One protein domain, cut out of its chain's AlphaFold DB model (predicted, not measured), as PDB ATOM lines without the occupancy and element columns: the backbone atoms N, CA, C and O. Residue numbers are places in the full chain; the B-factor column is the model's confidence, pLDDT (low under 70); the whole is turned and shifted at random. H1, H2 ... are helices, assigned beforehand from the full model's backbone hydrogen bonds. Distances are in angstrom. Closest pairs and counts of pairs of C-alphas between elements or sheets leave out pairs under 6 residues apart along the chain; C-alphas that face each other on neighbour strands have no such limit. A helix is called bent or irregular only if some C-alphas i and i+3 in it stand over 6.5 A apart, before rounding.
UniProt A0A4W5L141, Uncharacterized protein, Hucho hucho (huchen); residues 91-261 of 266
ATOM      1  N   ARG A  91     -17.963  -3.952  -1.053       92.19
ATOM      2  CA  ARG A  91     -18.541  -2.808  -0.329       92.19
ATOM      3  C   ARG A  91     -17.959  -2.685   1.072       92.19
ATOM      4  O   ARG A  91     -17.580  -1.593   1.483       92.19
ATOM      5  N   SER A  92     -17.866  -3.794   1.792       94.00
ATOM      6  CA  SER A  92     -17.325  -3.837   3.147       94.00
ATOM      7  C   SER A  92     -15.848  -3.440   3.157       94.00
ATOM      8  O   SER A  92     -15.420  -2.705   4.045       94.00
ATOM      9  N   LEU A  93     -15.076  -3.872   2.151       95.56
ATOM     10  CA  LEU A  93     -13.681  -3.454   1.971       95.56
ATOM     11  C   LEU A  93     -13.566  -1.957   1.672       95.56
ATOM     12  O   LEU A  93     -12.721  -1.284   2.249       95.56
ATOM     13  N   VAL A  94     -14.453  -1.413   0.837       96.62
ATOM     14  CA  VAL A  94     -14.530   0.029   0.566       96.62
ATOM     15  C   VAL A  94     -14.776   0.839   1.838       96.62
ATOM     16  O   VAL A  94     -14.066   1.815   2.079       96.62
ATOM     17  N   GLU A  95     -15.741   0.446   2.674       96.69
ATOM     18  CA  GLU A  95     -15.986   1.150   3.943       96.69
ATOM     19  C   GLU A  95     -14.783   1.033   4.888       96.69
ATOM     20  O   GLU A  95     -14.410   2.012   5.536       96.69
ATOM     21  N   LYS A  96     -14.137  -0.140   4.935       96.81
ATOM     22  CA  LYS A  96     -12.937  -0.370   5.749       96.81
ATOM     23  C   LYS A  96     -11.776   0.528   5.314       96.81
ATOM     24  O   LYS A  96     -11.168   1.180   6.158       96.81
ATOM     25  N   ILE A  97     -11.519   0.629   4.008       97.56
ATOM     26  CA  ILE A  97     -10.505   1.531   3.441       97.56
ATOM     27  C   ILE A  97     -10.816   2.982   3.824       97.56
ATOM     28  O   ILE A  97      -9.947   3.670   4.358       97.56
ATOM     29  N   LEU A  98     -12.060   3.438   3.632       97.06
ATOM     30  CA  LEU A  98     -12.470   4.802   3.993       97.06
ATOM     31  C   LEU A  98     -12.281   5.098   5.487       97.06
ATOM     32  O   LEU A  98     -11.855   6.199   5.833       97.06
ATOM     33  N   ALA A  99     -12.562   4.129   6.360       96.75
ATOM     34  CA  ALA A  99     -12.358   4.257   7.801       96.75
ATOM     35  C   ALA A  99     -10.869   4.258   8.199       96.75
ATOM     36  O   ALA A  99     -10.486   4.942   9.150       96.75
ATOM     37  N   ASN A 100     -10.022   3.535   7.463       95.88
ATOM     38  CA  ASN A 100      -8.589   3.433   7.738       95.88
ATOM     39  C   ASN A 100      -7.787   4.647   7.244       95.88
ATOM     40  O   ASN A 100      -6.759   4.969   7.839       95.88
ATOM     41  N   ILE A 101      -8.250   5.366   6.215       96.50
ATOM     42  CA  ILE A 101      -7.538   6.537   5.670       96.50
ATOM     43  C   ILE A 101      -7.240   7.608   6.741       96.50
ATOM     44  O   ILE A 101      -6.073   7.987   6.865       96.50
ATOM     45  N   PRO A 102      -8.206   8.078   7.562       95.44
ATOM     46  CA  PRO A 102      -7.914   9.023   8.644       95.44
ATOM     47  C   PRO A 102      -6.930   8.473   9.684       95.44
ATOM     48  O   PRO A 102      -6.094   9.212  10.201       95.44
ATOM     49  N   VAL A 103      -7.003   7.172   9.975       94.75
ATOM     50  CA  VAL A 103      -6.139   6.501  10.959       94.75
ATOM     51  C   VAL A 103      -4.687   6.441  10.486       94.75
ATOM     52  O   VAL A 103      -3.779   6.628  11.303       94.75
ATOM     53  N   VAL A 104      -4.482   6.176   9.192       95.25
ATOM     54  CA  VAL A 104      -3.170   6.195   8.532       95.25
ATOM     55  C   VAL A 104      -2.654   7.626   8.436       95.25
ATOM     56  O   VAL A 104      -1.532   7.891   8.861       95.25
ATOM     57  N   HIS A 105      -3.482   8.564   7.965       95.38
ATOM     58  CA  HIS A 105      -3.115   9.978   7.855       95.38
ATOM     59  C   HIS A 105      -2.608  10.528   9.193       95.38
ATOM     60  O   HIS A 105      -1.487  11.025   9.250       95.38
ATOM     61  N   GLY A 106      -3.349  10.315  10.285       92.94
ATOM     62  CA  GLY A 106      -2.961  10.797  11.613       92.94
ATOM     63  C   GLY A 106      -1.691  10.160  12.194       92.94
ATOM     64  O   GLY A 106      -1.067  10.750  13.071       92.94
ATOM     65  N   SER A 107      -1.276   8.972  11.734       93.12
ATOM     66  CA  SER A 107       0.018   8.386  12.127       93.12
ATOM     67  C   SER A 107       1.182   8.789  11.231       93.12
ATOM     68  O   SER A 107       2.329   8.730  11.668       93.12
ATOM     69  N   SER A 108       0.895   9.145   9.983       92.56
ATOM     70  CA  SER A 108       1.890   9.273   8.920       92.56
ATOM     71  C   SER A 108       2.182  10.717   8.528       92.56
ATOM     72  O   SER A 108       3.241  10.987   7.979       92.56
ATOM     73  N   VAL A 109       1.267  11.645   8.809       92.44
ATOM     74  CA  VAL A 109       1.378  13.060   8.447       92.44
ATOM     75  C   VAL A 109       1.345  13.894   9.722       92.44
ATOM     76  O   VAL A 109       0.325  13.979  10.401       92.44
ATOM     77  N   LYS A 110       2.481  14.510  10.048       91.50
ATOM     78  CA  LYS A 110       2.681  15.371  11.225       91.50
ATOM     79  C   LYS A 110       2.716  16.857  10.866       91.50
ATOM     80  O   LYS A 110       2.684  17.695  11.761       91.50
ATOM     81  N   ILE A 111       2.795  17.191   9.575       89.06
ATOM     82  CA  ILE A 111       2.793  18.578   9.097       89.06
ATOM     83  C   ILE A 111       1.467  19.251   9.468       89.06
ATOM     84  O   ILE A 111       0.393  18.872   8.993       89.06
ATOM     85  N   THR A 112       1.556  20.303  10.278       85.06
ATOM     86  CA  THR A 112       0.420  21.154  10.628       85.06
ATOM     87  C   THR A 112      -0.170  21.805   9.376       85.06
ATOM     88  O   THR A 112       0.550  22.373   8.559       85.06
ATOM     89  N   GLY A 113      -1.494  21.749   9.231       82.88
ATOM     90  CA  GLY A 113      -2.218  22.351   8.104       82.88
ATOM     91  C   GLY A 113      -2.474  21.410   6.924       82.88
ATOM     92  O   GLY A 113      -3.321  21.724   6.092       82.88
ATOM     93  N   LEU A 114      -1.838  20.233   6.872       87.56
ATOM     94  CA  LEU A 114      -2.181  19.180   5.911       87.56
ATOM     95  C   LEU A 114      -3.290  18.292   6.473       87.56
ATOM     96  O   LEU A 114      -3.041  17.217   7.020       87.56
ATOM     97  N   THR A 115      -4.532  18.758   6.364       88.38
ATOM     98  CA  THR A 115      -5.704  18.024   6.855       88.38
ATOM     99  C   THR A 115      -6.419  17.324   5.713       88.38
ATOM    100  O   THR A 115      -6.401  17.794   4.578       88.38
ATOM    101  N   LEU A 116      -7.107  16.217   6.000       87.19
ATOM    102  CA  LEU A 116      -7.932  15.564   4.985       87.19
ATOM    103  C   LEU A 116      -9.101  16.454   4.509       87.19
ATOM    104  O   LEU A 116      -9.762  16.084   3.547       87.19
ATOM    105  N   ASP A 117      -9.384  17.610   5.112       82.19
ATOM    106  CA  ASP A 117     -10.415  18.522   4.613       82.19
ATOM    107  C   ASP A 117      -9.963  19.205   3.302       82.19
ATOM    108  O   ASP A 117      -9.057  20.047   3.331       82.19
ATOM    109  N   PRO A 118     -10.598  18.906   2.148       67.94
ATOM    110  CA  PRO A 118     -10.218  19.485   0.859       67.94
ATOM    111  C   PRO A 118     -10.350  21.018   0.821       67.94
ATOM    112  O   PRO A 118      -9.669  21.672   0.029       67.94
ATOM    113  N   SER A 119     -11.175  21.617   1.690       70.00
ATOM    114  CA  SER A 119     -11.366  23.073   1.754       70.00
ATOM    115  C   SER A 119     -10.150  23.835   2.300       70.00
ATOM    116  O   SER A 119      -9.993  25.031   2.041       70.00
ATOM    117  N   SER A 120      -9.254  23.137   3.006       63.75
ATOM    118  CA  SER A 120      -8.052  23.711   3.616       63.75
ATOM    119  C   SER A 120      -6.864  23.859   2.650       63.75
ATOM    120  O   SER A 120      -5.920  24.588   2.950       63.75
ATOM    121  N   LEU A 121      -6.913  23.228   1.467       63.56
ATOM    122  CA  LEU A 121      -5.724  22.981   0.630       63.56
ATOM    123  C   LEU A 121      -5.641  23.818  -0.650       63.56
ATOM    124  O   LEU A 121      -4.545  24.033  -1.170       63.56
ATOM    125  N   SER A 122      -6.767  24.333  -1.155       58.34
ATOM    126  CA  SER A 122      -6.822  25.051  -2.442       58.34
ATOM    127  C   SER A 122      -6.015  26.357  -2.478       58.34
ATOM    128  O   SER A 122      -5.797  26.913  -3.550       58.34
ATOM    129  N   ARG A 123      -5.541  26.842  -1.322       62.19
ATOM    130  CA  ARG A 123      -4.771  28.091  -1.187       62.19
ATOM    131  C   ARG A 123      -3.295  27.897  -0.818       62.19
ATOM    132  O   ARG A 123      -2.572  28.884  -0.725       62.19
ATOM    133  N   ASN A 124      -2.823  26.665  -0.612       75.12
ATOM    134  CA  ASN A 124      -1.432  26.413  -0.224       75.12
ATOM    135  C   ASN A 124      -0.543  26.220  -1.470       75.12
ATOM    136  O   ASN A 124      -0.354  25.104  -1.950       75.12
ATOM    137  N   ILE A 125      -0.015  27.324  -2.014       77.75
ATOM    138  CA  ILE A 125       0.836  27.320  -3.220       77.75
ATOM    139  C   ILE A 125       2.095  26.439  -3.052       77.75
ATOM    140  O   ILE A 125       2.363  25.639  -3.954       77.75
ATOM    141  N   PRO A 126       2.846  26.498  -1.929       81.06
ATOM    142  CA  PRO A 126       3.989  25.607  -1.707       81.06
ATOM    143  C   PRO A 126       3.629  24.118  -1.778       81.06
ATOM    144  O   PRO A 126       4.359  23.334  -2.383       81.06
ATOM    145  N   TYR A 127       2.483  23.735  -1.212       85.88
ATOM    146  CA  TYR A 127       1.977  22.366  -1.291       85.88
ATOM    147  C   TYR A 127       1.684  21.942  -2.738       85.88
ATOM    148  O   TYR A 127       2.127  20.877  -3.159       85.88
ATOM    149  N   GLN A 128       1.000  22.785  -3.520       85.38
ATOM    150  CA  GLN A 128       0.667  22.476  -4.919       85.38
ATOM    151  C   GLN A 128       1.915  22.320  -5.799       85.38
ATOM    152  O   GLN A 128       1.992  21.407  -6.625       85.38
ATOM    153  N   SER A 129       2.917  23.179  -5.591       86.81
ATOM    154  CA  SER A 129       4.209  23.075  -6.278       86.81
ATOM    155  C   SER A 129       4.896  21.742  -5.962       86.81
ATOM    156  O   SER A 129       5.331  21.035  -6.871       86.81
ATOM    157  N   MET A 130       4.897  21.344  -4.685       90.75
ATOM    158  CA  MET A 130       5.509  20.089  -4.244       90.75
ATOM    159  C   MET A 130       4.791  18.854  -4.804       90.75
ATOM    160  O   MET A 130       5.429  17.937  -5.316       90.75
ATOM    161  N   VAL A 131       3.457  18.826  -4.770       88.88
ATOM    162  CA  VAL A 131       2.667  17.742  -5.383       88.88
ATOM    163  C   VAL A 131       3.003  17.591  -6.869       88.88
ATOM    164  O   VAL A 131       3.180  16.473  -7.355       88.88
ATOM    165  N   THR A 132       3.159  18.712  -7.574       87.88
ATOM    166  CA  THR A 132       3.530  18.713  -8.994       87.88
ATOM    167  C   THR A 132       4.931  18.133  -9.207       87.88
ATOM    168  O   THR A 132       5.107  17.289 -10.086       87.88
ATOM    169  N   SER A 133       5.921  18.506  -8.385       90.06
ATOM    170  CA  SER A 133       7.285  17.961  -8.503       90.06
ATOM    171  C   SER A 133       7.378  16.473  -8.166       90.06
ATOM    172  O   SER A 133       8.215  15.769  -8.732       90.06
ATOM    173  N   LEU A 134       6.505  15.973  -7.287       90.19
ATOM    174  CA  LEU A 134       6.439  14.554  -6.931       90.19
ATOM    175  C   LEU A 134       5.913  13.678  -8.076       90.19
ATOM    176  O   LEU A 134       6.198  12.482  -8.106       90.19
ATOM    177  N   GLY A 135       5.170  14.256  -9.028       87.31
ATOM    178  CA  GLY A 135       4.700  13.560 -10.228       87.31
ATOM    179  C   GLY A 135       3.918  12.278  -9.925       87.31
ATOM    180  O   GLY A 135       4.113  11.263 -10.601       87.31
ATOM    181  N   ILE A 136       3.086  12.311  -8.880       86.19
ATOM    182  CA  ILE A 136       2.144  11.238  -8.546       86.19
ATOM    183  C   ILE A 136       0.967  11.357  -9.525       86.19
ATOM    184  O   ILE A 136       0.339  12.419  -9.582       86.19
ATOM    185  N   PRO A 137       0.672  10.326 -10.331       82.75
ATOM    186  CA  PRO A 137      -0.377  10.409 -11.336       82.75
ATOM    187  C   PRO A 137      -1.757  10.418 -10.676       82.75
ATOM    188  O   PRO A 137      -1.965   9.860  -9.599       82.75
ATOM    189  N   ALA A 138      -2.725  11.021 -11.358       83.94
ATOM    190  CA  ALA A 138      -4.120  10.913 -10.963       83.94
ATOM    191  C   ALA A 138      -4.671   9.520 -11.311       83.94
ATOM    192  O   ALA A 138      -4.370   8.967 -12.370       83.94
ATOM    193  N   ALA A 139      -5.508   8.970 -10.430       83.88
ATOM    194  CA  ALA A 139      -6.260   7.757 -10.725       83.88
ATOM    195  C   ALA A 139      -7.322   8.005 -11.819       83.88
ATOM    196  O   ALA A 139      -7.774   9.141 -11.987       83.88
ATOM    197  N   PRO A 140      -7.778   6.951 -12.525       83.88
ATOM    198  CA  PRO A 140      -8.878   7.058 -13.479       83.88
ATOM    199  C   PRO A 140     -10.139   7.666 -12.851       83.88
ATOM    200  O   PRO A 140     -10.562   7.282 -11.755       83.88
ATOM    201  N   GLU A 141     -10.789   8.587 -13.565       84.75
ATOM    202  CA  GLU A 141     -12.021   9.221 -13.096       84.75
ATOM    203  C   GLU A 141     -13.225   8.272 -13.202       84.75
ATOM    204  O   GLU A 141     -13.913   8.185 -14.217       84.75
ATOM    205  N   LEU A 142     -13.543   7.573 -12.111       84.12
ATOM    206  CA  LEU A 142     -14.681   6.644 -12.099       84.12
ATOM    207  C   LEU A 142     -16.045   7.345 -12.244       84.12
ATOM    208  O   LEU A 142     -17.007   6.737 -12.701       84.12
ATOM    209  N   SER A 143     -16.164   8.622 -11.873       74.62
ATOM    210  CA  SER A 143     -17.427   9.380 -11.948       74.62
ATOM    211  C   SER A 143     -17.906   9.643 -13.385       74.62
ATOM    212  O   SER A 143     -19.102   9.877 -13.612       74.62
ATOM    213  N   THR A 144     -16.985   9.620 -14.347       73.62
ATOM    214  CA  THR A 144     -17.262   9.769 -15.778       73.62
ATOM    215  C   THR A 144     -17.407   8.398 -16.432       73.62
ATOM    216  O   THR A 144     -18.387   8.164 -17.135       73.62
ATOM    217  N   VAL A 145     -16.505   7.465 -16.116       70.06
ATOM    218  CA  VAL A 145     -16.438   6.142 -16.751       70.06
ATOM    219  C   VAL A 145     -17.515   5.165 -16.254       70.06
ATOM    220  O   VAL A 145     -18.047   4.378 -17.033       70.06
ATOM    221  N   CYS A 146     -17.878   5.208 -14.969       73.94
ATOM    222  CA  CYS A 146     -18.786   4.238 -14.343       73.94
ATOM    223  C   CYS A 146     -20.231   4.748 -14.153       73.94
ATOM    224  O   CYS A 146     -20.969   4.246 -13.295       73.94
ATOM    225  N   ARG A 147     -20.642   5.772 -14.910       69.62
ATOM    226  CA  ARG A 147     -21.961   6.406 -14.778       69.62
ATOM    227  C   ARG A 147     -23.040   5.624 -15.553       69.62
ATOM    228  O   ARG A 147     -22.886   5.442 -16.757       69.62
ATOM    229  N   PRO A 148     -24.158   5.215 -14.927       62.62
ATOM    230  CA  PRO A 148     -25.269   4.607 -15.643       62.62
ATOM    231  C   PRO A 148     -26.335   5.655 -15.995       62.62
ATOM    232  O   PRO A 148     -26.689   6.482 -15.155       62.62
ATOM    233  N   LEU A 149     -26.849   5.558 -17.232       47.16
ATOM    234  CA  LEU A 149     -28.261   5.706 -17.663       47.16
ATOM    235  C   LEU A 149     -28.499   6.435 -18.998       47.16
ATOM    236  O   LEU A 149     -29.639   6.440 -19.451       47.16
ATOM    237  N   ASN A 150     -27.497   6.994 -19.682       51.59
ATOM    238  CA  ASN A 150     -27.780   7.701 -20.947       51.59
ATOM    239  C   ASN A 150     -26.650   7.771 -21.991       51.59
ATOM    240  O   ASN A 150     -26.825   8.458 -22.995       51.59
ATOM    241  N   GLN A 151     -25.511   7.095 -21.804       52.72
ATOM    242  CA  GLN A 151     -24.386   7.189 -22.744       52.72
ATOM    243  C   GLN A 151     -23.943   5.830 -23.292       52.72
ATOM    244  O   GLN A 151     -23.752   4.865 -22.557       52.72
ATOM    245  N   ILE A 152     -23.741   5.813 -24.612       51.91
ATOM    246  CA  ILE A 152     -23.412   4.671 -25.485       51.91
ATOM    247  C   ILE A 152     -22.061   4.009 -25.131       51.91
ATOM    248  O   ILE A 152     -21.807   2.879 -25.532       51.91
ATOM    249  N   ASN A 153     -21.223   4.666 -24.322       53.59
ATOM    250  CA  ASN A 153     -19.858   4.220 -24.017       53.59
ATOM    251  C   ASN A 153     -19.715   3.482 -22.676       53.59
ATOM    252  O   ASN A 153     -18.600   3.136 -22.291       53.59
ATOM    253  N   PHE A 154     -20.806   3.259 -21.936       62.94
ATOM    254  CA  PHE A 154     -20.730   2.475 -20.707       62.94
ATOM    255  C   PHE A 154     -20.639   0.981 -21.051       62.94
ATOM    256  O   PHE A 154     -21.635   0.341 -21.389       62.94
ATOM    257  N   THR A 155     -19.448   0.408 -20.910       74.56
ATOM    258  CA  THR A 155     -19.265  -1.041 -20.804       74.56
ATOM    259  C   THR A 155     -18.790  -1.377 -19.397       74.56
ATOM    260  O   THR A 155     -17.851  -0.779 -18.871       74.56
ATOM    261  N   LEU A 156     -19.460  -2.354 -18.777       80.88
ATOM    262  CA  LEU A 156     -19.092  -2.900 -17.467       80.88
ATOM    263  C   LEU A 156     -17.588  -3.221 -17.397       80.88
ATOM    264  O   LEU A 156     -16.940  -2.919 -16.401       80.88
ATOM    265  N   GLU A 157     -17.038  -3.749 -18.489       81.06
ATOM    266  CA  GLU A 157     -15.615  -4.034 -18.671       81.06
ATOM    267  C   GLU A 157     -14.722  -2.798 -18.477       81.06
ATOM    268  O   GLU A 157     -13.783  -2.843 -17.685       81.06
ATOM    269  N   VAL A 158     -15.033  -1.673 -19.130       82.75
ATOM    270  CA  VAL A 158     -14.241  -0.434 -19.020       82.75
ATOM    271  C   VAL A 158     -14.318   0.137 -17.603       82.75
ATOM    272  O   VAL A 158     -13.310   0.603 -17.066       82.75
ATOM    273  N   CYS A 159     -15.486   0.049 -16.962       86.38
ATOM    274  CA  CYS A 159     -15.644   0.466 -15.571       86.38
ATOM    275  C   CYS A 159     -14.819  -0.409 -14.610       86.38
ATOM    276  O   CYS A 159     -14.052   0.128 -13.810       86.38
ATOM    277  N   LEU A 160     -14.909  -1.739 -14.715       87.94
ATOM    278  CA  LEU A 160     -14.122  -2.660 -13.886       87.94
ATOM    279  C   LEU A 160     -12.617  -2.508 -14.139       87.94
ATOM    280  O   LEU A 160     -11.844  -2.479 -13.188       87.94
ATOM    281  N   SER A 161     -12.203  -2.342 -15.398       87.56
ATOM    282  CA  SER A 161     -10.807  -2.070 -15.763       87.56
ATOM    283  C   SER A 161     -10.293  -0.781 -15.115       87.56
ATOM    284  O   SER A 161      -9.232  -0.776 -14.495       87.56
ATOM    285  N   SER A 162     -11.089   0.294 -15.145       89.25
ATOM    286  CA  SER A 162     -10.735   1.570 -14.507       89.25
ATOM    287  C   SER A 162     -10.657   1.464 -12.981       89.25
ATOM    288  O   SER A 162      -9.787   2.081 -12.363       89.25
ATOM    289  N   MET A 163     -11.535   0.667 -12.360       91.56
ATOM    290  CA  MET A 163     -11.453   0.372 -10.927       91.56
ATOM    291  C   MET A 163     -10.154  -0.362 -10.588       91.56
ATOM    292  O   MET A 163      -9.430   0.079  -9.696       91.56
ATOM    293  N   SER A 164      -9.844  -1.447 -11.303       91.69
ATOM    294  CA  SER A 164      -8.621  -2.226 -11.080       91.69
ATOM    295  C   SER A 164      -7.366  -1.385 -11.309       91.69
ATOM    296  O   SER A 164      -6.458  -1.420 -10.483       91.69
ATOM    297  N   ALA A 165      -7.343  -0.565 -12.363       90.50
ATOM    298  CA  ALA A 165      -6.251   0.357 -12.666       90.50
ATOM    299  C   ALA A 165      -5.987   1.350 -11.523       90.50
ATOM    300  O   ALA A 165      -4.847   1.512 -11.092       90.50
ATOM    301  N   GLY A 166      -7.037   1.988 -10.992       93.19
ATOM    302  CA  GLY A 166      -6.890   2.910  -9.865       93.19
ATOM    303  C   GLY A 166      -6.444   2.210  -8.577       93.19
ATOM    304  O   GLY A 166      -5.589   2.725  -7.863       93.19
ATOM    305  N   LEU A 167      -6.962   1.012  -8.293       94.94
ATOM    306  CA  LEU A 167      -6.536   0.224  -7.130       94.94
ATOM    307  C   LEU A 167      -5.071  -0.219  -7.234       94.94
ATOM    308  O   LEU A 167      -4.352  -0.151  -6.237       94.94
ATOM    309  N   GLN A 168      -4.623  -0.628  -8.423       93.75
ATOM    310  CA  GLN A 168      -3.225  -0.976  -8.683       93.75
ATOM    311  C   GLN A 168      -2.314   0.243  -8.518       93.75
ATOM    312  O   GLN A 168      -1.313   0.161  -7.816       93.75
ATOM    313  N   LEU A 169      -2.709   1.402  -9.055       93.19
ATOM    314  CA  LEU A 169      -1.960   2.641  -8.861       93.19
ATOM    315  C   LEU A 169      -1.715   2.931  -7.370       93.19
ATOM    316  O   LEU A 169      -0.593   3.240  -6.970       93.19
ATOM    317  N   TYR A 170      -2.747   2.810  -6.530       94.38
ATOM    318  CA  TYR A 170      -2.587   3.051  -5.096       94.38
ATOM    319  C   TYR A 170      -1.808   1.947  -4.373       94.38
ATOM    320  O   TYR A 170      -1.135   2.272  -3.397       94.38
ATOM    321  N   GLN A 171      -1.842   0.685  -4.830       93.44
ATOM    322  CA  GLN A 171      -0.910  -0.352  -4.351       93.44
ATOM    323  C   GLN A 171       0.537   0.082  -4.580       93.44
ATOM    324  O   GLN A 171       1.343   0.033  -3.654       93.44
ATOM    325  N   ASP A 172       0.844   0.535  -5.794       92.12
ATOM    326  CA  ASP A 172       2.213   0.831  -6.203       92.12
ATOM    327  C   ASP A 172       2.745   2.079  -5.477       92.12
ATOM    328  O   ASP A 172       3.818   2.048  -4.872       92.12
ATOM    329  N   VAL A 173       1.957   3.164  -5.446       92.94
ATOM    330  CA  VAL A 173       2.333   4.416  -4.763       92.94
ATOM    331  C   VAL A 173       2.467   4.210  -3.251       92.94
ATOM    332  O   VAL A 173       3.472   4.613  -2.662       92.94
ATOM    333  N   LEU A 174       1.486   3.574  -2.597       93.06
ATOM    334  CA  LEU A 174       1.570   3.317  -1.154       93.06
ATOM    335  C   LEU A 174       2.640   2.278  -0.817       93.06
ATOM    336  O   LEU A 174       3.182   2.328   0.283       93.06
ATOM    337  N   GLY A 175       2.963   1.372  -1.742       92.56
ATOM    338  CA  GLY A 175       4.080   0.441  -1.617       92.56
ATOM    339  C   GLY A 175       5.408   1.179  -1.481       92.56
ATOM    340  O   GLY A 175       6.144   0.923  -0.535       92.56
ATOM    341  N   VAL A 176       5.665   2.167  -2.345       91.81
ATOM    342  CA  VAL A 176       6.856   3.030  -2.234       91.81
ATOM    343  C   VAL A 176       6.840   3.831  -0.929       91.81
ATOM    344  O   VAL A 176       7.832   3.864  -0.208       91.81
ATOM    345  N   LEU A 177       5.705   4.448  -0.584       91.19
ATOM    346  CA  LEU A 177       5.600   5.275   0.625       91.19
ATOM    347  C   LEU A 177       5.722   4.466   1.921       91.19
ATOM    348  O   LEU A 177       6.203   4.987   2.928       91.19
ATOM    349  N   LYS A 178       5.311   3.195   1.921       91.69
ATOM    350  CA  LYS A 178       5.444   2.305   3.078       91.69
ATOM    351  C   LYS A 178       6.899   2.188   3.530       91.69
ATOM    352  O   LYS A 178       7.144   2.234   4.738       91.69
ATOM    353  N   GLU A 179       7.829   2.083   2.584       88.50
ATOM    354  CA  GLU A 179       9.264   1.977   2.868       88.50
ATOM    355  C   GLU A 179       9.804   3.236   3.567       88.50
ATOM    356  O   GLU A 179      10.735   3.157   4.363       88.50
ATOM    357  N   CYS A 180       9.171   4.391   3.344       86.38
ATOM    358  CA  CYS A 180       9.568   5.663   3.947       86.38
ATOM    359  C   CYS A 180       8.883   5.946   5.293       86.38
ATOM    360  O   CYS A 180       9.467   6.586   6.160       86.38
ATOM    361  N   VAL A 181       7.632   5.510   5.474       83.12
ATOM    362  CA  VAL A 181       6.798   5.921   6.620       83.12
ATOM    363  C   VAL A 181       6.743   4.858   7.728       83.12
ATOM    364  O   VAL A 181       6.325   5.176   8.837       83.12
ATOM    365  N   THR A 182       7.146   3.607   7.447       69.00
ATOM    366  CA  THR A 182       7.251   2.480   8.408       69.00
ATOM    367  C   THR A 182       6.128   2.436   9.459       69.00
ATOM    368  O   THR A 182       6.353   2.437  10.668       69.00
ATOM    369  N   THR A 183       4.871   2.368   9.002       81.62
ATOM    370  CA  THR A 183       3.728   2.117   9.895       81.62
ATOM    371  C   THR A 183       2.990   0.841   9.515       81.62
ATOM    372  O   THR A 183       2.599   0.639   8.364       81.62
ATOM    373  N   GLU A 184       2.698   0.011  10.518       87.44
ATOM    374  CA  GLU A 184       1.821  -1.162  10.374       87.44
ATOM    375  C   GLU A 184       0.443  -0.794   9.803       87.44
ATOM    376  O   GLU A 184      -0.189  -1.570   9.089       87.44
ATOM    377  N   LYS A 185      -0.008   0.441  10.049       89.50
ATOM    378  CA  LYS A 185      -1.264   0.977   9.521       89.50
ATOM    379  C   LYS A 185      -1.254   1.107   7.994       89.50
ATOM    380  O   LYS A 185      -2.254   0.769   7.365       89.50
ATOM    381  N   VAL A 186      -0.141   1.543   7.391       92.25
ATOM    382  CA  VAL A 186       0.008   1.568   5.922       92.25
ATOM    383  C   VAL A 186       0.008   0.143   5.364       92.25
ATOM    384  O   VAL A 186      -0.647  -0.109   4.356       92.25
ATOM    385  N   THR A 187       0.655  -0.813   6.045       92.44
ATOM    386  CA  THR A 187       0.603  -2.235   5.657       92.44
ATOM    387  C   THR A 187      -0.829  -2.777   5.675       92.44
ATOM    388  O   THR A 187      -1.233  -3.459   4.733       92.44
ATOM    389  N   GLY A 188      -1.616  -2.446   6.703       93.31
ATOM    390  CA  GLY A 188      -3.030  -2.821   6.779       93.31
ATOM    391  C   GLY A 188      -3.865  -2.220   5.645       93.31
ATOM    392  O   GLY A 188      -4.623  -2.939   4.997       93.31
ATOM    393  N   LEU A 189      -3.672  -0.932   5.342       95.56
ATOM    394  CA  LEU A 189      -4.357  -0.263   4.232       95.56
ATOM    395  C   LEU A 189      -4.003  -0.888   2.871       95.56
ATOM    396  O   LEU A 189      -4.889  -1.107   2.048       95.56
ATOM    397  N   LEU A 190      -2.731  -1.229   2.646       94.94
ATOM    398  CA  LEU A 190      -2.288  -1.957   1.451       94.94
ATOM    399  C   LEU A 190      -2.938  -3.341   1.348       94.94
ATOM    400  O   LEU A 190      -3.341  -3.745   0.259       94.94
ATOM    401  N   ALA A 191      -3.067  -4.069   2.457       94.62
ATOM    402  CA  ALA A 191      -3.756  -5.356   2.455       94.62
ATOM    403  C   ALA A 191      -5.234  -5.196   2.058       94.62
ATOM    404  O   ALA A 191      -5.699  -5.905   1.168       94.62
ATOM    405  N   ASP A 192      -5.930  -4.204   2.622       96.00
ATOM    406  CA  ASP A 192      -7.335  -3.930   2.301       96.00
ATOM    407  C   ASP A 192      -7.539  -3.555   0.821       96.00
ATOM    408  O   ASP A 192      -8.481  -4.029   0.181       96.00
ATOM    409  N   ILE A 193      -6.643  -2.738   0.250       96.38
ATOM    410  CA  ILE A 193      -6.679  -2.366  -1.177       96.38
ATOM    411  C   ILE A 193      -6.437  -3.593  -2.065       96.38
ATOM    412  O   ILE A 193      -7.129  -3.763  -3.070       96.38
ATOM    413  N   ARG A 194      -5.485  -4.460  -1.705       95.31
ATOM    414  CA  ARG A 194      -5.177  -5.685  -2.457       95.31
ATOM    415  C   ARG A 194      -6.365  -6.642  -2.460       95.31
ATOM    416  O   ARG A 194      -6.697  -7.211  -3.498       95.31
ATOM    417  N   ASP A 195      -7.018  -6.795  -1.314       94.25
ATOM    418  CA  ASP A 195      -8.194  -7.648  -1.190       94.25
ATOM    419  C   ASP A 195      -9.362  -7.078  -2.007       94.25
ATOM    420  O   ASP A 195     -10.059  -7.827  -2.695       94.25
ATOM    421  N   LEU A 196      -9.536  -5.750  -2.024       95.31
ATOM    422  CA  LEU A 196     -10.535  -5.096  -2.870       95.31
ATOM    423  C   LEU A 196     -10.232  -5.290  -4.361       95.31
ATOM    424  O   LEU A 196     -11.139  -5.633  -5.119       95.31
ATOM    425  N   LEU A 197      -8.973  -5.138  -4.779       93.88
ATOM    426  CA  LEU A 197      -8.539  -5.410  -6.151       93.88
ATOM    427  C   LEU A 197      -8.841  -6.858  -6.549       93.88
ATOM    428  O   LEU A 197      -9.375  -7.102  -7.630       93.88
ATOM    429  N   ALA A 198      -8.584  -7.819  -5.660       90.62
ATOM    430  CA  ALA A 198      -8.934  -9.214  -5.898       90.62
ATOM    431  C   ALA A 198     -10.451  -9.407  -6.071       90.62
ATOM    432  O   ALA A 198     -10.867 -10.184  -6.929       90.62
ATOM    433  N   GLN A 199     -11.284  -8.697  -5.304       91.00
ATOM    434  CA  GLN A 199     -12.741  -8.750  -5.466       91.00
ATOM    435  C   GLN A 199     -13.208  -8.108  -6.780       91.00
ATOM    436  O   GLN A 199     -14.065  -8.685  -7.442       91.00
ATOM    437  N   VAL A 200     -12.635  -6.972  -7.195       89.81
ATOM    438  CA  VAL A 200     -12.954  -6.331  -8.488       89.81
ATOM    439  C   VAL A 200     -12.528  -7.222  -9.660       89.81
ATOM    440  O   VAL A 200     -13.313  -7.433 -10.581       89.81
ATOM    441  N   ASN A 201     -11.345  -7.833  -9.599       88.62
ATOM    442  CA  ASN A 201     -10.870  -8.747 -10.643       88.62
ATOM    443  C   ASN A 201     -11.728 -10.018 -10.747       88.62
ATOM    444  O   ASN A 201     -11.888 -10.555 -11.836       88.62
ATOM    445  N   LYS A 202     -12.333 -10.492  -9.646       86.38
ATOM    446  CA  LYS A 202     -13.316 -11.594  -9.696       86.38
ATOM    447  C   LYS A 202     -14.621 -11.208 -10.394       86.38
ATOM    448  O   LYS A 202     -15.348 -12.099 -10.817       86.38
ATOM    449  N   MET A 203     -14.943  -9.915 -10.467       85.50
ATOM    450  CA  MET A 203     -16.105  -9.419 -11.212       85.50
ATOM    451  C   MET A 203     -15.821  -9.299 -12.716       85.50
ATOM    452  O   MET A 203     -16.761  -9.115 -13.485       85.50
ATOM    453  N   GLN A 204     -14.554  -9.382 -13.138       80.69
ATOM    454  CA  GLN A 204     -14.171  -9.441 -14.547       80.69
ATOM    455  C   GLN A 204     -14.262 -10.886 -15.057       80.69
ATOM    456  O   GLN A 204     -13.952 -11.833 -14.333       80.69
ATOM    457  N   GLU A 205     -14.672 -11.062 -16.314       67.06
ATOM    458  CA  GLU A 205     -14.703 -12.383 -16.946       67.06
ATOM    459  C   GLU A 205     -13.280 -12.978 -17.031       67.06
ATOM    460  O   GLU A 205     -12.332 -12.261 -17.387       67.06
ATOM    461  N   PRO A 206     -13.091 -14.283 -16.745       50.66
ATOM    462  CA  PRO A 206     -11.790 -14.934 -16.858       50.66
ATOM    463  C   PRO A 206     -11.275 -14.862 -18.304       50.66
ATOM    464  O   PRO A 206     -11.732 -15.598 -19.173       50.66
ATOM    465  N   GLY A 207     -10.316 -13.970 -18.565       51.72
ATOM    466  CA  GLY A 207      -9.722 -13.772 -19.895       51.72
ATOM    467  C   GLY A 207      -9.749 -12.332 -20.415       51.72
ATOM    468  O   GLY A 207      -9.067 -12.053 -21.396       51.72
ATOM    469  N   GLN A 208     -10.456 -11.411 -19.749       51.75
ATOM    470  CA  GLN A 208     -10.496  -9.979 -20.100       51.75
ATOM    471  C   GLN A 208      -9.586  -9.100 -19.220       51.75
ATOM    472  O   GLN A 208      -9.852  -7.917 -19.015       51.75
ATOM    473  N   MET A 209      -8.492  -9.654 -18.689       49.03
ATOM    474  CA  MET A 209      -7.467  -8.833 -18.038       49.03
ATOM    475  C   MET A 209      -6.757  -8.002 -19.107       49.03
ATOM    476  O   MET A 209      -5.778  -8.434 -19.712       49.03
ATOM    477  N   SER A 210      -7.282  -6.804 -19.363       44.47
ATOM    478  CA  SER A 210      -6.548  -5.781 -20.093       44.47
ATOM    479  C   SER A 210      -5.258  -5.504 -19.324       44.47
ATOM    480  O   SER A 210      -5.292  -5.240 -18.122       44.47
ATOM    481  N   SER A 211      -4.124  -5.616 -20.016       42.22
ATOM    482  CA  SER A 211      -2.830  -5.155 -19.523       42.22
ATOM    483  C   SER A 211      -2.917  -3.640 -19.358       42.22
ATOM    484  O   SER A 211      -2.683  -2.881 -20.299       42.22
ATOM    485  N   VAL A 212      -3.359  -3.196 -18.185       47.47
ATOM    486  CA  VAL A 212      -3.325  -1.785 -17.822       47.47
ATOM    487  C   VAL A 212      -1.854  -1.411 -17.712       47.47
ATOM    488  O   VAL A 212      -1.097  -2.103 -17.032       47.47
ATOM    489  N   ALA A 213      -1.459  -0.338 -18.403       44.78
ATOM    490  CA  ALA A 213      -0.120   0.227 -18.313       44.78
ATOM    491  C   ALA A 213       0.279   0.337 -16.836       44.78
ATOM    492  O   ALA A 213      -0.347   1.080 -16.076       44.78
ATOM    493  N   GLN A 214       1.272  -0.460 -16.432       51.09
ATOM    494  CA  GLN A 214       1.810  -0.418 -15.082       51.09
ATOM    495  C   GLN A 214       2.287   1.003 -14.825       51.09
ATOM    496  O   GLN A 214       3.060   1.571 -15.600       51.09
ATOM    497  N   TYR A 215       1.785   1.600 -13.750       60.22
ATOM    498  CA  TYR A 215       2.408   2.800 -13.247       60.22
ATOM    499  C   TYR A 215       3.805   2.409 -12.768       60.22
ATOM    500  O   TYR A 215       3.962   1.661 -11.806       60.22
ATOM    501  N   GLU A 216       4.827   2.919 -13.449       57.50
ATOM    502  CA  GLU A 216       6.213   2.783 -13.017       57.50
ATOM    503  C   GLU A 216       6.446   3.679 -11.791       57.50
ATOM    504  O   GLU A 216       7.026   4.765 -11.870       57.50
ATOM    505  N   ALA A 217       5.997   3.210 -10.622       62.75
ATOM    506  CA  ALA A 217       6.234   3.854  -9.327       62.75
ATOM    507  C   ALA A 217       7.730   4.019  -8.997       62.75
ATOM    508  O   ALA A 217       8.086   4.779  -8.097       62.75
ATOM    509  N   SER A 218       8.606   3.368  -9.771       62.16
ATOM    510  CA  SER A 218      10.069   3.438  -9.707       62.16
ATOM    511  C   SER A 218      10.615   4.876  -9.656       62.16
ATOM    512  O   SER A 218      11.569   5.157  -8.931       62.16
ATOM    513  N   GLY A 219       9.970   5.831 -10.338       81.00
ATOM    514  CA  GLY A 219      10.396   7.236 -10.321       81.00
ATOM    515  C   GLY A 219      10.001   8.020  -9.063       81.00
ATOM    516  O   GLY A 219      10.519   9.111  -8.836       81.00
ATOM    517  N   LEU A 220       9.059   7.536  -8.246       88.94
ATOM    518  CA  LEU A 220       8.608   8.262  -7.055       88.94
ATOM    519  C   LEU A 220       9.659   8.226  -5.940       88.94
ATOM    520  O   LEU A 220       9.923   9.265  -5.346       88.94
ATOM    521  N   ALA A 221      10.299   7.079  -5.701       88.31
ATOM    522  CA  ALA A 221      11.262   6.914  -4.610       88.31
ATOM    523  C   ALA A 221      12.431   7.917  -4.682       88.31
ATOM    524  O   ALA A 221      12.823   8.489  -3.670       88.31
ATOM    525  N   SER A 222      12.943   8.202  -5.884       89.44
ATOM    526  CA  SER A 222      14.026   9.177  -6.089       89.44
ATOM    527  C   SER A 222      13.611  10.632  -5.840       89.44
ATOM    528  O   SER A 222      14.468  11.493  -5.663       89.44
ATOM    529  N   ARG A 223      12.302  10.912  -5.809       92.00
ATOM    530  CA  ARG A 223      11.714  12.236  -5.552       92.00
ATOM    531  C   ARG A 223      11.253  12.407  -4.101       92.00
ATOM    532  O   ARG A 223      10.631  13.415  -3.784       92.00
ATOM    533  N   LEU A 224      11.578  11.453  -3.225       91.69
ATOM    534  CA  LEU A 224      11.288  11.484  -1.790       91.69
ATOM    535  C   LEU A 224      12.587  11.595  -0.960       91.69
ATOM    536  O   LEU A 224      12.897  10.685  -0.193       91.69
ATOM    537  N   PRO A 225      13.380  12.676  -1.108       88.69
ATOM    538  CA  PRO A 225      14.678  12.804  -0.444       88.69
ATOM    539  C   PRO A 225      14.584  13.029   1.072       88.69
ATOM    540  O   PRO A 225      15.585  12.852   1.765       88.69
ATOM    541  N   GLY A 226      13.423  13.439   1.593       90.56
ATOM    542  CA  GLY A 226      13.262  13.786   2.999       90.56
ATOM    543  C   GLY A 226      11.838  13.645   3.534       90.56
ATOM    544  O   GLY A 226      10.872  13.373   2.816       90.56
ATOM    545  N   ASP A 227      11.719  13.844   4.848       91.69
ATOM    546  CA  ASP A 227      10.481  13.648   5.607       91.69
ATOM    547  C   ASP A 227       9.343  14.572   5.159       91.69
ATOM    548  O   ASP A 227       8.169  14.225   5.309       91.69
ATOM    549  N   TYR A 228       9.666  15.760   4.643       91.44
ATOM    550  CA  TYR A 228       8.660  16.701   4.163       91.44
ATOM    551  C   TYR A 228       7.992  16.174   2.890       91.44
ATOM    552  O   TYR A 228       6.764  16.080   2.833       91.44
ATOM    553  N   GLU A 229       8.787  15.760   1.903       93.62
ATOM    554  CA  GLU A 229       8.316  15.198   0.638       93.62
ATOM    555  C   GLU A 229       7.516  13.917   0.872       93.62
ATOM    556  O   GLU A 229       6.426  13.761   0.322       93.62
ATOM    557  N   VAL A 230       8.003  13.046   1.762       93.88
ATOM    558  CA  VAL A 230       7.307  11.816   2.169       93.88
ATOM    559  C   VAL A 230       5.938  12.121   2.773       93.88
ATOM    560  O   VAL A 230       4.940  11.496   2.402       93.88
ATOM    561  N   GLN A 231       5.847  13.096   3.679       93.88
ATOM    562  CA  GLN A 231       4.578  13.456   4.311       93.88
ATOM    563  C   GLN A 231       3.614  14.148   3.342       93.88
ATOM    564  O   GLN A 231       2.417  13.860   3.382       93.88
ATOM    565  N   VAL A 232       4.110  15.007   2.446       93.00
ATOM    566  CA  VAL A 232       3.297  15.637   1.391       93.00
ATOM    567  C   VAL A 232       2.763  14.585   0.418       93.00
ATOM    568  O   VAL A 232       1.561  14.571   0.142       93.00
ATOM    569  N   ALA A 233       3.618  13.670  -0.046       94.44
ATOM    570  CA  ALA A 233       3.240  12.569  -0.926       94.44
ATOM    571  C   ALA A 233       2.210  11.648  -0.265       94.44
ATOM    572  O   ALA A 233       1.197  11.303  -0.876       94.44
ATOM    573  N   THR A 234       2.424  11.304   1.007       94.88
ATOM    574  CA  THR A 234       1.486  10.495   1.793       94.88
ATOM    575  C   THR A 234       0.147  11.199   1.947       94.88
ATOM    576  O   THR A 234      -0.900  10.613   1.676       94.88
ATOM    577  N   HIS A 235       0.161  12.475   2.327       94.56
ATOM    578  CA  HIS A 235      -1.050  13.269   2.471       94.56
ATOM    579  C   HIS A 235      -1.851  13.344   1.164       94.56
ATOM    580  O   HIS A 235      -3.049  13.055   1.161       94.56
ATOM    581  N   PHE A 236      -1.185  13.685   0.058       93.62
ATOM    582  CA  PHE A 236      -1.804  13.781  -1.262       93.62
ATOM    583  C   PHE A 236      -2.371  12.437  -1.735       93.62
ATOM    584  O   PHE A 236      -3.523  12.368  -2.162       93.62
ATOM    585  N   THR A 237      -1.607  11.354  -1.579       94.81
ATOM    586  CA  THR A 237      -2.044  10.003  -1.962       94.81
ATOM    587  C   THR A 237      -3.287   9.579  -1.182       94.81
ATOM    588  O   THR A 237      -4.233   9.064  -1.770       94.81
ATOM    589  N   LEU A 238      -3.331   9.834   0.130       95.38
ATOM    590  CA  LEU A 238      -4.480   9.487   0.973       95.38
ATOM    591  C   LEU A 238      -5.732  10.315   0.647       95.38
ATOM    592  O   LEU A 238      -6.844   9.786   0.710       95.38
ATOM    593  N   LEU A 239      -5.567  11.586   0.270       93.62
ATOM    594  CA  LEU A 239      -6.666  12.419  -0.228       93.62
ATOM    595  C   LEU A 239      -7.248  11.861  -1.524       93.62
ATOM    596  O   LEU A 239      -8.455  11.630  -1.605       93.62
ATOM    597  N   GLN A 240      -6.391  11.606  -2.513       93.31
ATOM    598  CA  GLN A 240      -6.837  11.069  -3.793       93.31
ATOM    599  C   GLN A 240      -7.461   9.682  -3.630       93.31
ATOM    600  O   GLN A 240      -8.525   9.426  -4.191       93.31
ATOM    601  N   LEU A 241      -6.856   8.813  -2.811       96.00
ATOM    602  CA  LEU A 241      -7.399   7.492  -2.505       96.00
ATOM    603  C   LEU A 241      -8.798   7.605  -1.904       96.00
ATOM    604  O   LEU A 241      -9.697   6.892  -2.339       96.00
ATOM    605  N   ARG A 242      -9.021   8.511  -0.946       95.25
ATOM    606  CA  ARG A 242     -10.354   8.711  -0.363       95.25
ATOM    607  C   ARG A 242     -11.375   9.079  -1.432       95.25
ATOM    608  O   ARG A 242     -12.455   8.486  -1.469       95.25
ATOM    609  N   ASP A 243     -11.053  10.051  -2.275       93.25
ATOM    610  CA  ASP A 243     -11.973  10.550  -3.296       93.25
ATOM    611  C   ASP A 243     -12.250   9.467  -4.354       93.25
ATOM    612  O   ASP A 243     -13.405   9.222  -4.725       93.25
ATOM    613  N   PHE A 244     -11.216   8.726  -4.753       95.06
ATOM    614  CA  PHE A 244     -11.335   7.549  -5.607       95.06
ATOM    615  C   PHE A 244     -12.210   6.463  -4.968       95.06
ATOM    616  O   PHE A 244     -13.154   5.996  -5.599       95.06
ATOM    617  N   THR A 245     -11.972   6.093  -3.706       95.56
ATOM    618  CA  THR A 245     -12.747   5.065  -2.994       95.56
ATOM    619  C   THR A 245     -14.211   5.482  -2.803       95.56
ATOM    620  O   THR A 245     -15.110   4.651  -2.936       95.56
ATOM    621  N   GLN A 246     -14.494   6.770  -2.580       94.25
ATOM    622  CA  GLN A 246     -15.862   7.310  -2.582       94.25
ATOM    623  C   GLN A 246     -16.538   7.135  -3.950       94.25
ATOM    624  O   GLN A 246     -17.705   6.740  -4.031       94.25
ATOM    625  N   ASN A 247     -15.820   7.396  -5.043       92.38
ATOM    626  CA  ASN A 247     -16.341   7.176  -6.392       92.38
ATOM    627  C   ASN A 247     -16.499   5.685  -6.715       92.38
ATOM    628  O   ASN A 247     -17.492   5.297  -7.333       92.38
ATOM    629  N   LEU A 248     -15.595   4.840  -6.229       93.19
ATOM    630  CA  LEU A 248     -15.670   3.389  -6.358       93.19
ATOM    631  C   LEU A 248     -16.890   2.835  -5.610       93.19
ATOM    632  O   LEU A 248     -17.649   2.059  -6.184       93.19
ATOM    633  N   LYS A 249     -17.182   3.330  -4.398       92.94
ATOM    634  CA  LYS A 249     -18.411   3.020  -3.641       92.94
ATOM    635  C   LYS A 249     -19.683   3.284  -4.446       92.94
ATOM    636  O   LYS A 249     -20.614   2.480  -4.422       92.94
ATOM    637  N   ARG A 250     -19.746   4.429  -5.137       90.31
ATOM    638  CA  ARG A 250     -20.883   4.782  -6.006       90.31
ATOM    639  C   ARG A 250     -20.944   3.866  -7.225       90.31
ATOM    640  O   ARG A 250     -22.017   3.391  -7.572       90.31
ATOM    641  N   SER A 251     -19.794   3.588  -7.826       89.19
ATOM    642  CA  SER A 251     -19.679   2.789  -9.044       89.19
ATOM    643  C   SER A 251     -20.025   1.313  -8.820       89.19
ATOM    644  O   SER A 251     -20.714   0.723  -9.646       89.19
ATOM    645  N   LEU A 252     -19.645   0.729  -7.678       89.25
ATOM    646  CA  LEU A 252     -20.008  -0.645  -7.310       89.25
ATOM    647  C   LEU A 252     -21.525  -0.847  -7.228       89.25
ATOM    648  O   LEU A 252     -22.022  -1.876  -7.672       89.25
ATOM    649  N   ARG A 253     -22.281   0.153  -6.745       85.44
ATOM    650  CA  ARG A 253     -23.755   0.098  -6.764       85.44
ATOM    651  C   ARG A 253     -24.280  -0.082  -8.188       85.44
ATOM    652  O   ARG A 253     -25.187  -0.873  -8.414       85.44
ATOM    653  N   ASN A 254     -23.688   0.625  -9.149       81.44
ATOM    654  CA  ASN A 254     -24.092   0.558 -10.552       81.44
ATOM    655  C   ASN A 254     -23.764  -0.810 -11.160       81.44
ATOM    656  O   ASN A 254     -24.591  -1.377 -11.869       81.44
ATOM    657  N   VAL A 255     -22.589  -1.360 -10.840       81.75
ATOM    658  CA  VAL A 255     -22.176  -2.707 -11.261       81.75
ATOM    659  C   VAL A 255     -23.134  -3.770 -10.720       81.75
ATOM    660  O   VAL A 255     -23.635  -4.580 -11.495       81.75
ATOM    661  N   GLU A 256     -23.457  -3.729  -9.426       79.62
ATOM    662  CA  GLU A 256     -24.406  -4.659  -8.794       79.62
ATOM    663  C   GLU A 256     -25.797  -4.612  -9.451       79.62
ATOM    664  O   GLU A 256     -26.430  -5.649  -9.658       79.62
ATOM    665  N   HIS A 257     -26.275  -3.425  -9.836       72.94
ATOM    666  CA  HIS A 257     -27.553  -3.276 -10.541       72.94
ATOM    667  C   HIS A 257     -27.562  -3.906 -11.942       72.94
ATOM    668  O   HIS A 257     -28.613  -4.339 -12.414       72.94
ATOM    669  N   LEU A 258     -26.413  -3.956 -12.614       69.19
ATOM    670  CA  LEU A 258     -26.292  -4.499 -13.968       69.19
ATOM    671  C   LEU A 258     -26.084  -6.011 -13.969       69.19
ATOM    672  O   LEU A 258     -26.612  -6.701 -14.839       69.19
ATOM    673  N   THR A 259     -25.365  -6.537 -12.979       66.50
ATOM    674  CA  THR A 259     -25.133  -7.980 -12.833       66.50
ATOM    675  C   THR A 259     -26.341  -8.714 -12.234       66.50
ATOM    676  O   THR A 259     -26.523  -9.899 -12.498       66.50
ATOM    677  N   SER A 260     -27.220  -8.020 -11.499       62.84
ATOM    678  CA  SER A 260     -28.463  -8.582 -10.933       62.84
ATOM    679  C   SER A 260     -29.664  -8.630 -11.894       62.84
ATOM    680  O   SER A 260     -30.716  -9.146 -11.517       62.84
ATOM    681  N   ARG A 261     -29.527  -8.160 -13.146       53.03
ATOM    682  CA  ARG A 261     -30.558  -8.261 -14.203       53.03
ATOM    683  C   ARG A 261     -30.194  -9.291 -15.295       53.03
ATOM    684  O   ARG A 261     -29.927  -8.908 -16.435       53.03
TER     685      ARG A 261
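Overview. This is residues 91 to 261 of the 266 residues of an uncharacterized protein of Hucho hucho (huchen) (UniProt A0A4W5L141). Four long helices, H1, H4, H5 and H7, make an elongated bundle in which H7, the longest, packs on H1 and H4, and H5 packs on the same two helices, apart from H7; in each of these four contacts the two helices run opposite ways. Three shorter helices pack on the bundle: H2 crosses the beginning of H7, H3 packs on both H4 and H7, and H6 on H4. The 171 printed residues include seven named helices, H1 to H7 in chain order, and no named strand; the class is all helix. The whole is compact, with a radius of gyration of the C-alphas of 16.5 A, and spans 50 by 30 by 27 A.

Along the chain. H7, residues 227 to 259, is 45.6 A long, from C-alpha 227 at (10.481, 13.648, 5.607) to C-alpha 259 at (-25.133, -7.980, -12.833). H4, residues 156 to 181, is 36.4 A long, H5, residues 184 to 202, 27.2 A, and H1, residues 91 to 108, 25.5 A from C-alpha 91 at (-18.541, -2.808, -0.329). H1 is only just irregular: C-alphas 99 and 102 are 6.6 A apart. H2 is residues 125 to 134, H3 142 to 145 and H6 218 to 221.

Arrangement. H7 touches H4 at a shallow tilt of 23 degrees, opposite ways, the closest C-alphas, of Leu 177 and Thr 234, 6.7 A apart. H7 touches H1 at 9 degrees, closest at Leu 98 and Arg 242, C-alphas 6.2 A apart. H5 and H7 are apart. H4 and H5 form a helical hairpin. Every O i to N i+4 pair is within hydrogen-bond range in H2 and H5, against 12 of 14 in H1, 20 of 22 in H4 and 27 of 29 in H7; H3 and H6 are too short for such a pair.

Size, cuts and confidence. The printed part has no cut. The links H1 to H2 and H5 to H6 are long. Mean pLDDT of the printed part is 83.4; residues 147 to 154 and 205 to 218 are among those under 70.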